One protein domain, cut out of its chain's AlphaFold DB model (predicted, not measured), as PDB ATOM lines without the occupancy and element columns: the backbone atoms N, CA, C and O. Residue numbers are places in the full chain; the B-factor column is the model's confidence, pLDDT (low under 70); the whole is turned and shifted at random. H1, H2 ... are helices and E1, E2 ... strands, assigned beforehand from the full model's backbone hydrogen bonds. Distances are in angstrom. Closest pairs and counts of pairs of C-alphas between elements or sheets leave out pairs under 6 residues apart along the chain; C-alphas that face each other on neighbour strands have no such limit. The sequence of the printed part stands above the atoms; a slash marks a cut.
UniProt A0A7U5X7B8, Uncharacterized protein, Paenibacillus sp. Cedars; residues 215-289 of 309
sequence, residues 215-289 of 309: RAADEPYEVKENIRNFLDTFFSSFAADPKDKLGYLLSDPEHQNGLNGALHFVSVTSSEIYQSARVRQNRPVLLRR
ATOM      1  N   ARG A 215      23.210  51.785   2.325       78.31
ATOM      2  CA  ARG A 215      23.509  53.199   2.585       78.31
ATOM      3  C   ARG A 215      23.598  53.936   1.262       78.31
ATOM      4  O   ARG A 215      24.134  53.387   0.302       78.31
ATOM      5  N   ALA A 216      23.112  55.173   1.215       78.38
ATOM      6  CA  ALA A 216      23.384  56.042   0.077       78.38
ATOM      7  C   ALA A 216      24.906  56.155  -0.114       78.38
ATOM      8  O   ALA A 216      25.663  56.258   0.859       78.38
ATOM      9  N   ALA A 217      25.351  56.057  -1.360       77.88
ATOM     10  CA  ALA A 217      26.758  56.188  -1.691       77.88
ATOM     11  C   ALA A 217      27.155  57.670  -1.630       77.88
ATOM     12  O   ALA A 217      26.653  58.497  -2.401       77.88
ATOM     13  N   ASP A 218      28.066  58.004  -0.719       80.62
ATOM     14  CA  ASP A 218      28.646  59.345  -0.606       80.62
ATOM     15  C   ASP A 218      29.864  59.485  -1.528       80.62
ATOM     16  O   ASP A 218      30.992  59.711  -1.106       80.62
ATOM     17  N   GLU A 219      29.637  59.226  -2.813       80.62
ATOM     18  CA  GLU A 219      30.687  59.289  -3.827       80.62
ATOM     19  C   GLU A 219      30.834  60.724  -4.373       80.62
ATOM     20  O   GLU A 219      29.826  61.448  -4.473       80.62
ATOM     21  N   PRO A 220      32.051  61.136  -4.779       86.56
ATOM     22  CA  PRO A 220      32.287  62.409  -5.454       86.56
ATOM     23  C   PRO A 220      31.434  62.575  -6.718       86.56
ATOM     24  O   PRO A 220      31.025  61.593  -7.347       86.56
ATOM     25  N   TYR A 221      31.197  63.826  -7.123       85.62
ATOM     26  CA  TYR A 221      30.395  64.152  -8.309       85.62
ATOM     27  C   TYR A 221      30.878  63.416  -9.567       85.62
ATOM     28  O   TYR A 221      30.077  62.774 -10.242       85.62
ATOM     29  N   GLU A 222      32.189  63.414  -9.813       87.19
ATOM     30  CA  GLU A 222      32.820  62.756 -10.966       87.19
ATOM     31  C   GLU A 222      32.509  61.252 -11.028       87.19
ATOM     32  O   GLU A 222      32.227  60.697 -12.088       87.19
ATOM     33  N   VAL A 223      32.505  60.570  -9.878       83.81
ATOM     34  CA  VAL A 223      32.182  59.137  -9.800       83.81
ATOM     35  C   VAL A 223      30.704  58.909 -10.116       83.81
ATOM     36  O   VAL A 223      30.366  57.988 -10.862       83.81
ATOM     37  N   LYS A 224      29.815  59.765  -9.601       82.00
ATOM     38  CA  LYS A 224      28.371  59.702  -9.885       82.00
ATOM     39  C   LYS A 224      28.071  59.973 -11.363       82.00
ATOM     40  O   LYS A 224      27.217  59.298 -11.939       82.00
ATOM     41  N   GLU A 225      28.789  60.906 -11.982       87.19
ATOM     42  CA  GLU A 225      28.690  61.217 -13.411       87.19
ATOM     43  C   GLU A 225      29.189  60.056 -14.280       87.19
ATOM     44  O   GLU A 225      28.486  59.628 -15.194       87.19
ATOM     45  N   ASN A 226      30.331  59.455 -13.938       89.00
ATOM     46  CA  ASN A 226      30.845  58.273 -14.632       89.00
ATOM     47  C   ASN A 226      29.871  57.093 -14.567       89.00
ATOM     48  O   ASN A 226      29.632  56.427 -15.576       89.00
ATOM     49  N   ILE A 227      29.263  56.858 -13.399       87.19
ATOM     50  CA  ILE A 227      28.225  55.831 -13.242       87.19
ATOM     51  C   ILE A 227      27.028  56.148 -14.143       87.19
ATOM     52  O   ILE A 227      26.522  55.256 -14.819       87.19
ATOM     53  N   ARG A 228      26.585  57.407 -14.204       87.62
ATOM     54  CA  ARG A 228      25.483  57.821 -15.082       87.62
ATOM     55  C   ARG A 228      25.807  57.596 -16.564       87.62
ATOM     56  O   ARG A 228      24.999  56.988 -17.259       87.62
ATOM     57  N   ASN A 229      26.986  58.012 -17.020       90.44
ATOM     58  CA  ASN A 229      27.422  57.854 -18.412       90.44
ATOM     59  C   ASN A 229      27.548  56.378 -18.807       90.44
ATOM     60  O   ASN A 229      27.153  55.979 -19.909       90.44
ATOM     61  N   PHE A 230      28.046  55.546 -17.887       91.31
ATOM     62  CA  PHE A 230      28.032  54.101 -18.069       91.31
ATOM     63  C   PHE A 230      26.602  53.586 -18.248       91.31
ATOM     64  O   PHE A 230      26.363  52.800 -19.155       91.31
ATOM     65  N   LEU A 231      25.644  54.029 -17.428       91.38
ATOM     66  CA  LEU A 231      24.258  53.560 -17.522       91.38
ATOM     67  C   LEU A 231      23.581  53.974 -18.823       91.38
ATOM     68  O   LEU A 231      22.867  53.160 -19.401       91.38
ATOM     69  N   ASP A 232      23.810  55.197 -19.298       90.69
ATOM     70  CA  ASP A 232      23.300  55.631 -20.601       90.69
ATOM     71  C   ASP A 232      23.870  54.747 -21.727       90.69
ATOM     72  O   ASP A 232      23.124  54.277 -22.588       90.69
ATOM     73  N   THR A 233      25.165  54.423 -21.666       91.19
ATOM     74  CA  THR A 233      25.821  53.514 -22.622       91.19
ATOM     75  C   THR A 233      25.273  52.090 -22.518       91.19
ATOM     76  O   THR A 233      24.924  51.476 -23.526       91.19
ATOM     77  N   PHE A 234      25.147  51.574 -21.296       91.75
ATOM     78  CA  PHE A 234      24.618  50.246 -21.018       91.75
ATOM     79  C   PHE A 234      23.184  50.105 -21.520       91.75
ATOM     80  O   PHE A 234      22.903  49.167 -22.254       91.75
ATOM     81  N   PHE A 235      22.278  51.024 -21.177       92.88
ATOM     82  CA  PHE A 235      20.879  50.924 -21.591       92.88
ATOM     83  C   PHE A 235      20.679  51.193 -23.085       92.88
ATOM     84  O   PHE A 235      19.781  50.596 -23.682       92.88
ATOM     85  N   SER A 236      21.516  52.036 -23.700       90.81
ATOM     86  CA  SER A 236      21.556  52.183 -25.157       90.81
ATOM     87  C   SER A 236      21.902  50.856 -25.827       90.81
ATOM     88  O   SER A 236      21.152  50.385 -26.685       90.81
ATOM     89  N   SER A 237      22.966  50.203 -25.357       90.00
ATOM     90  CA  SER A 237      23.379  48.902 -25.870       90.00
ATOM     91  C   SER A 237      22.349  47.814 -25.564       90.00
ATOM     92  O   SER A 237      21.973  47.045 -26.439       90.00
ATOM     93  N   PHE A 238      21.788  47.794 -24.354       91.38
ATOM     94  CA  PHE A 238      20.812  46.789 -23.931       91.38
ATOM     95  C   PHE A 238      19.537  46.837 -24.774       91.38
ATOM     96  O   PHE A 238      18.937  45.800 -25.041       91.38
ATOM     97  N   ALA A 239      19.109  48.028 -25.199       92.25
ATOM     98  CA  ALA A 239      17.914  48.192 -26.016       92.25
ATOM     99  C   ALA A 239      18.135  47.796 -27.487       92.25
ATOM    100  O   ALA A 239      17.249  47.183 -28.088       92.25
ATOM    101  N   ALA A 240      19.296  48.142 -28.054       90.69
ATOM    102  CA  ALA A 240      19.514  48.134 -29.500       90.69
ATOM    103  C   ALA A 240      20.532  47.103 -30.004       90.69
ATOM    104  O   ALA A 240      20.388  46.602 -31.118       90.69
ATOM    105  N   ASP A 241      21.559  46.795 -29.217       88.94
ATOM    106  CA  ASP A 241      22.711  46.028 -29.680       88.94
ATOM    107  C   ASP A 241      22.535  44.508 -29.502       88.94
ATOM    108  O   ASP A 241      21.791  44.056 -28.627       88.94
ATOM    109  N   PRO A 242      23.250  43.697 -30.306       88.12
ATOM    110  CA  PRO A 242      23.280  42.246 -30.154       88.12
ATOM    111  C   PRO A 242      24.097  41.795 -28.930       88.12
ATOM    112  O   PRO A 242      24.961  42.521 -28.427       88.12
ATOM    113  N   LYS A 243      23.876  40.540 -28.512       86.56
ATOM    114  CA  LYS A 243      24.530  39.879 -27.363       86.56
ATOM    115  C   LYS A 243      26.045  40.096 -27.303       86.56
ATOM    116  O   LYS A 243      26.566  40.436 -26.245       86.56
ATOM    117  N   ASP A 244      26.743  39.943 -28.425       85.94
ATOM    118  CA  ASP A 244      28.208  40.033 -28.461       85.94
ATOM    119  C   ASP A 244      28.710  41.407 -28.008       85.94
ATOM    120  O   ASP A 244      29.710  41.506 -27.304       85.94
ATOM    121  N   LYS A 245      27.984  42.475 -28.355       84.69
ATOM    122  CA  LYS A 245      28.339  43.844 -27.973       84.69
ATOM    123  C   LYS A 245      28.049  44.111 -26.492       84.69
ATOM    124  O   LYS A 245      28.849  44.759 -25.818       84.69
ATOM    125  N   LEU A 246      26.966  43.539 -25.965       83.50
ATOM    126  CA  LEU A 246      26.632  43.589 -24.538       83.50
ATOM    127  C   LEU A 246      27.624  42.816 -23.669       83.50
ATOM    128  O   LEU A 246      27.914  43.238 -22.546       83.50
ATOM    129  N   GLY A 247      28.194  41.737 -24.205       81.81
ATOM    130  CA  GLY A 247      29.239  40.960 -23.547       81.81
ATOM    131  C   GLY A 247      30.496  41.767 -23.201       81.81
ATOM    132  O   GLY A 247      31.178  41.423 -22.243       81.81
ATOM    133  N   TYR A 248      30.775  42.873 -23.903       85.06
ATOM    134  CA  TYR A 248      31.891  43.770 -23.566       85.06
ATOM    135  C   TYR A 248      31.572  44.752 -22.432       85.06
ATOM    136  O   TYR A 248      32.488  45.293 -21.811       85.06
ATOM    137  N   LEU A 249      30.290  45.011 -22.164       84.88
ATOM    138  CA  LEU A 249      29.848  45.943 -21.122       84.88
ATOM    139  C   LEU A 249      29.603  45.241 -19.784       84.88
ATOM    140  O   LEU A 249      29.699  45.867 -18.727       84.88
ATOM    141  N   LEU A 250      29.276  43.951 -19.822       82.94
ATOM    142  CA  LEU A 250      28.912  43.165 -18.654       82.94
ATOM    143  C   LEU A 250      30.063  42.267 -18.214       82.94
ATOM    144  O   LEU A 250      30.627  41.509 -18.992       82.94
ATOM    145  N   SER A 251      30.371  42.310 -16.918       79.31
ATOM    146  CA  SER A 251      31.311  41.360 -16.308       79.31
ATOM    147  C   SER A 251      30.694  39.977 -16.072       79.31
ATOM    148  O   SER A 251      31.417  39.051 -15.714       79.31
ATOM    149  N   ASP A 252      29.373  39.857 -16.218       77.75
ATOM    150  CA  ASP A 252      28.625  38.626 -15.997       77.75
ATOM    151  C   ASP A 252      28.346  37.922 -17.338       77.75
ATOM    152  O   ASP A 252      27.592  38.459 -18.160       77.75
ATOM    153  N   PRO A 253      28.952  36.748 -17.590       75.44
ATOM    154  CA  PRO A 253      28.759  36.012 -18.833       75.44
ATOM    155  C   PRO A 253      27.354  35.405 -18.983       75.44
ATOM    156  O   PRO A 253      26.926  35.159 -20.112       75.44
ATOM    157  N   GLU A 254      26.610  35.214 -17.890       77.81
ATOM    158  CA  GLU A 254      25.299  34.546 -17.900       77.81
ATOM    159  C   GLU A 254      24.144  35.500 -18.270       77.81
ATOM    160  O   GLU A 254      23.070  35.062 -18.683       77.81
ATOM    161  N   HIS A 255      24.362  36.819 -18.197       77.38
ATOM    162  CA  HIS A 255      23.306  37.833 -18.343       77.38
ATOM    163  C   HIS A 255      23.521  38.797 -19.522       77.38
ATOM    164  O   HIS A 255      23.198  39.977 -19.443       77.38
ATOM    165  N   GLN A 256      24.040  38.298 -20.645       80.06
ATOM    166  CA  GLN A 256      24.391  39.118 -21.818       80.06
ATOM    167  C   GLN A 256      23.241  39.345 -22.821       80.06
ATOM    168  O   GLN A 256      23.446  39.943 -23.876       80.06
ATOM    169  N   ASN A 257      22.028  38.863 -22.530       83.31
ATOM    170  CA  ASN A 257      20.890  38.994 -23.442       83.31
ATOM    171  C   ASN A 257      20.225  40.374 -23.304       83.31
ATOM    172  O   ASN A 257      19.671  40.696 -22.253       83.31
ATOM    173  N   GLY A 258      20.263  41.165 -24.379       86.06
ATOM    174  CA  GLY A 258      19.540  42.432 -24.504       86.06
ATOM    175  C   GLY A 258      18.173  42.289 -25.171       86.06
ATOM    176  O   GLY A 258      17.669  41.190 -25.402       86.06
ATOM    177  N   LEU A 259      17.577  43.426 -25.519       89.00
ATOM    178  CA  LEU A 259      16.308  43.527 -26.245       89.00
ATOM    179  C   LEU A 259      16.486  43.501 -27.770       89.00
ATOM    180  O   LEU A 259      15.491  43.565 -28.489       89.00
ATOM    181  N   ASN A 260      17.729  43.398 -28.259       86.00
ATOM    182  CA  ASN A 260      18.085  43.160 -29.661       86.00
ATOM    183  C   ASN A 260      17.332  44.063 -30.662       86.00
ATOM    184  O   ASN A 260      16.807  43.583 -31.667       86.00
ATOM    185  N   GLY A 261      17.234  45.365 -30.380       87.50
ATOM    186  CA  GLY A 261      16.593  46.333 -31.276       87.50
ATOM    187  C   GLY A 261      15.091  46.513 -31.070       87.50
ATOM    188  O   GLY A 261      14.484  47.328 -31.761       87.50
ATOM    189  N   ALA A 262      14.472  45.809 -30.116       89.19
ATOM    190  CA  ALA A 262      13.038  45.939 -29.859       89.19
ATOM    191  C   ALA A 262      12.641  47.309 -29.287       89.19
ATOM    192  O   ALA A 262      11.465  47.670 -29.337       89.19
ATOM    193  N   LEU A 263      13.593  48.073 -28.733       90.88
ATOM    194  CA  LEU A 263      13.350  49.396 -28.161       90.88
ATOM    195  C   LEU A 263      14.430  50.404 -28.564       90.88
ATOM    196  O   LEU A 263      15.588  50.058 -28.784       90.88
ATOM    197  N   HIS A 264      14.046  51.682 -28.558       89.31
ATOM    198  CA  HIS A 264      14.968  52.807 -28.657       89.31
ATOM    199  C   HIS A 264      15.158  53.446 -27.277       89.31
ATOM    200  O   HIS A 264      14.215  53.981 -26.685       89.31
ATOM    201  N   PHE A 265      16.381  53.401 -26.756       92.06
ATOM    202  CA  PHE A 265      16.728  54.062 -25.502       92.06
ATOM    203  C   PHE A 265      16.794  55.587 -25.677       92.06
ATOM    204  O   PHE A 265      17.304  56.076 -26.678       92.06
ATOM    205  N   VAL A 266      16.274  56.342 -24.704       92.62
ATOM    206  CA  VAL A 266      16.251  57.817 -24.751       92.62
ATOM    207  C   VAL A 266      17.275  58.416 -23.786       92.62
ATOM    208  O   VAL A 266      18.183  59.104 -24.232       92.62
ATOM    209  N   SER A 267      17.132  58.186 -22.476       88.31
ATOM    210  CA  SER A 267      18.105  58.611 -21.456       88.31
ATOM    211  C   SER A 267      17.761  58.069 -20.067       88.31
ATOM    212  O   SER A 267      16.606  57.717 -19.777       88.31
ATOM    213  N   VAL A 268      18.742  58.059 -19.163       86.75
ATOM    214  CA  VAL A 268      18.516  57.878 -17.725       86.75
ATOM    215  C   VAL A 268      17.989  59.181 -17.112       86.75
ATOM    216  O   VAL A 268      18.674  60.200 -17.040       86.75
ATOM    217  N   THR A 269      16.755  59.164 -16.604       84.44
ATOM    218  CA  THR A 269      16.144  60.348 -15.968       84.44
ATOM    219  C   THR A 269      16.686  60.613 -14.560       84.44
ATOM    220  O   THR A 269      16.842  61.761 -14.156       84.44
ATOM    221  N   SER A 270      16.967  59.560 -13.794       81.69
ATOM    222  CA  SER A 270      17.446  59.643 -12.413       81.69
ATOM    223  C   SER A 270      18.151  58.342 -12.039       81.69
ATOM    224  O   SER A 270      17.760  57.274 -12.515       81.69
ATOM    225  N   SER A 271      19.172  58.451 -11.192       79.75
ATOM    226  CA  SER A 271      19.895  57.336 -10.596       79.75
ATOM    227  C   SER A 271      20.093  57.607  -9.107       79.75
ATOM    228  O   SER A 271      20.585  58.660  -8.707       79.75
ATOM    229  N   GLU A 272      19.701  56.644  -8.282       81.44
ATOM    230  CA  GLU A 272      20.063  56.591  -6.867       81.44
ATOM    231  C   GLU A 272      21.116  55.495  -6.709       81.44
ATOM    232  O   GLU A 272      20.927  54.392  -7.222       81.44
ATOM    233  N   ILE A 273      22.232  55.818  -6.057       82.19
ATOM    234  CA  ILE A 273      23.402  54.943  -5.948       82.19
ATOM    235  C   ILE A 273      23.541  54.544  -4.485       82.19
ATOM    236  O   ILE A 273      23.642  55.398  -3.600       82.19
ATOM    237  N   TYR A 274      23.562  53.239  -4.243       81.50
ATOM    238  CA  TYR A 274      23.666  52.662  -2.912       81.50
ATOM    239  C   TYR A 274      24.921  51.801  -2.782       81.50
ATOM    240  O   TYR A 274      25.353  51.161  -3.740       81.50
ATOM    241  N   GLN A 275      25.479  51.766  -1.575       75.94
ATOM    242  CA  GLN A 275      26.619  50.939  -1.197       75.94
ATOM    243  C   GLN A 275      26.206  49.906  -0.141       75.94
ATOM    244  O   GLN A 275      25.472  50.202   0.810       75.94
ATOM    245  N   SER A 276      26.689  48.673  -0.306       61.81
ATOM    246  CA  SER A 276      26.446  47.585   0.641       61.81
ATOM    247  C   SER A 276      27.170  47.840   1.964       61.81
ATOM    248  O   SER A 276      28.382  48.043   1.981       61.81
ATOM    249  N   ALA A 277      26.456  47.749   3.089       59.28
ATOM    250  CA  ALA A 277      27.019  47.975   4.424       59.28
ATOM    251  C   ALA A 277      28.044  46.909   4.878       59.28
ATOM    252  O   ALA A 277      28.716  47.101   5.889       59.28
ATOM    253  N   ARG A 278      28.193  45.789   4.150       49.59
ATOM    254  CA  ARG A 278      29.184  44.743   4.444       49.59
ATOM    255  C   ARG A 278      30.353  44.816   3.466       49.59
ATOM    256  O   ARG A 278      30.261  44.357   2.332       49.59
ATOM    257  N   VAL A 279      31.480  45.342   3.941       44.16
ATOM    258  CA  VAL A 279      32.781  45.213   3.276       44.16
ATOM    259  C   VAL A 279      33.269  43.774   3.457       44.16
ATOM    260  O   VAL A 279      33.999  43.461   4.391       44.16
ATOM    261  N   ARG A 280      32.854  42.875   2.568       37.56
ATOM    262  CA  ARG A 280      33.659  41.705   2.195       37.56
ATOM    263  C   ARG A 280      33.638  41.615   0.679       37.56
ATOM    264  O   ARG A 280      32.661  41.172   0.103       37.56
ATOM    265  N   GLN A 281      34.695  42.174   0.089       39.12
ATOM    266  CA  GLN A 281      35.126  42.036  -1.305       39.12
ATOM    267  C   GLN A 281      34.016  41.692  -2.312       39.12
ATOM    268  O   GLN A 281      33.877  40.544  -2.705       39.12
ATOM    269  N   ASN A 282      33.234  42.700  -2.705       36.91
ATOM    270  CA  ASN A 282      32.639  42.922  -4.033       36.91
ATOM    271  C   ASN A 282      31.568  44.011  -3.866       36.91
ATOM    272  O   ASN A 282      30.727  43.910  -2.979       36.91
ATOM    273  N   ARG A 283      31.636  45.090  -4.660       39.84
ATOM    274  CA  ARG A 283      30.729  46.248  -4.564       39.84
ATOM    275  C   ARG A 283      29.595  46.125  -5.598       39.84
ATOM    276  O   ARG A 283      29.816  46.508  -6.742       39.84
ATOM    277  N   PRO A 284      28.398  45.623  -5.263       38.50
ATOM    278  CA  PRO A 284      27.229  45.828  -6.111       38.50
ATOM    279  C   PRO A 284      26.672  47.244  -5.894       38.50
ATOM    280  O   PRO A 284      26.477  47.675  -4.757       38.50
ATOM    281  N   VAL A 285      26.416  47.962  -6.989       42.69
ATOM    282  CA  VAL A 285      25.697  49.244  -6.990       42.69
ATOM    283  C   VAL A 285      24.253  48.956  -7.379       42.69
ATOM    284  O   VAL A 285      23.984  48.544  -8.505       42.69
ATOM    285  N   LEU A 286      23.322  49.163  -6.448       42.78
ATOM    286  CA  LEU A 286      21.893  49.060  -6.731       42.78
ATOM    287  C   LEU A 286      21.392  50.386  -7.314       42.78
ATOM    288  O   LEU A 286      21.666  51.442  -6.748       42.78
ATOM    289  N   LEU A 287      20.640  50.318  -8.413       44.31
ATOM    290  CA  LEU A 287      20.072  51.470  -9.112       44.31
ATOM    291  C   LEU A 287      18.550  51.376  -9.177       44.31
ATOM    292  O   LEU A 287      17.998  50.408  -9.701       44.31
ATOM    293  N   ARG A 288      17.861  52.409  -8.680       39.66
ATOM    294  CA  ARG A 288      16.403  52.557  -8.805       39.66
ATOM    295  C   ARG A 288      16.036  53.599  -9.861       39.66
ATOM    296  O   ARG A 288      16.593  54.691  -9.891       39.66
ATOM    297  N   ARG A 289      15.030  53.278 -10.683       37.41
ATOM    298  CA  ARG A 289      14.370  54.208 -11.613       37.41
ATOM    299  C   ARG A 289      13.044  54.678 -11.010       37.41
ATOM    300  O   ARG A 289      12.190  53.855 -10.697       37.41
TER     301      ARG A 289
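What this domain is: This is residues 215 to 289 of the 309 residues of an uncharacterized protein of Paenibacillus sp. Cedars (UniProt A0A7U5X7B8). The domain looks like an open arch: the long helix H1 is the crossbar, the small hairpin of E1 and E2 makes one leg near the first residues of H1, and the short helix H2 with the loop after it makes the other leg near the last residues of H1. A long link without a named element, residues 247 to 271, leads from H2 round the far end of H1 and back to E1. The printed part has 75 residues, with two named helices and two named strands in the order H1, H2, E1, E2; the sheet has the order E1 - E2 and is antiparallel. The class is mixed, helices and strands, though under half of the residues are in named elements. The whole is only just loose, close to compact, with a radius of gyration of the C-alphas of 13.7 A and spans of 36 by 27 by 19 A.

How they stand to each other: E1, residues 272 to 276, and E2, residues 286 to 288, form a hairpin of antiparallel neighbours, with 154 degrees between their directions. C-alphas 274 and 286 face each other at 5.5 A, but no backbone N and O across this pair are within hydrogen-bond range. Residues 215 to 216 form a short antiparallel pairing with residues 274 to 275 of E1. The closest C-alphas of E1 and H1, residues 221 to 240, are those of Ile 273 and Lys 224, 7.9 A apart. H1 and E2 are apart. H1 touches H2, residues 243 to 246, with residues 234 to 238 alone; the closest C-alphas are those of Ser 237 and Leu 246, at 6.4 A. H2 and E2 are apart. In H1 every O i to N i+4 pair is within hydrogen-bond range, while H2 is too short for such a pair and has its one O i to N i+3 pair within range.

Where its parts are: E1 is 13.3 A from first to last C-alpha and begins with C-alpha 272 at (20.063, 56.591, -6.867). E2 is 6.8 A long and ends with C-alpha 288 at (16.403, 52.557, -8.805). H1 is 28.7 A long and begins with C-alpha 221 at (30.395, 64.152, -8.309). H2 is 5.1 A long.

The domain as a whole: The two C-alphas farthest apart, those of Ala 262 and Val 279, are 38.6 A apart. The printed part has no cut. The link from H1 to H2 is tight, that from E1 to E2 is short, and that from H2 to E1 is long, with 25 residues. The mean pLDDT of the printed part is 77.7; residues 276 to 289 are under 70, and the mean of E2 is 42.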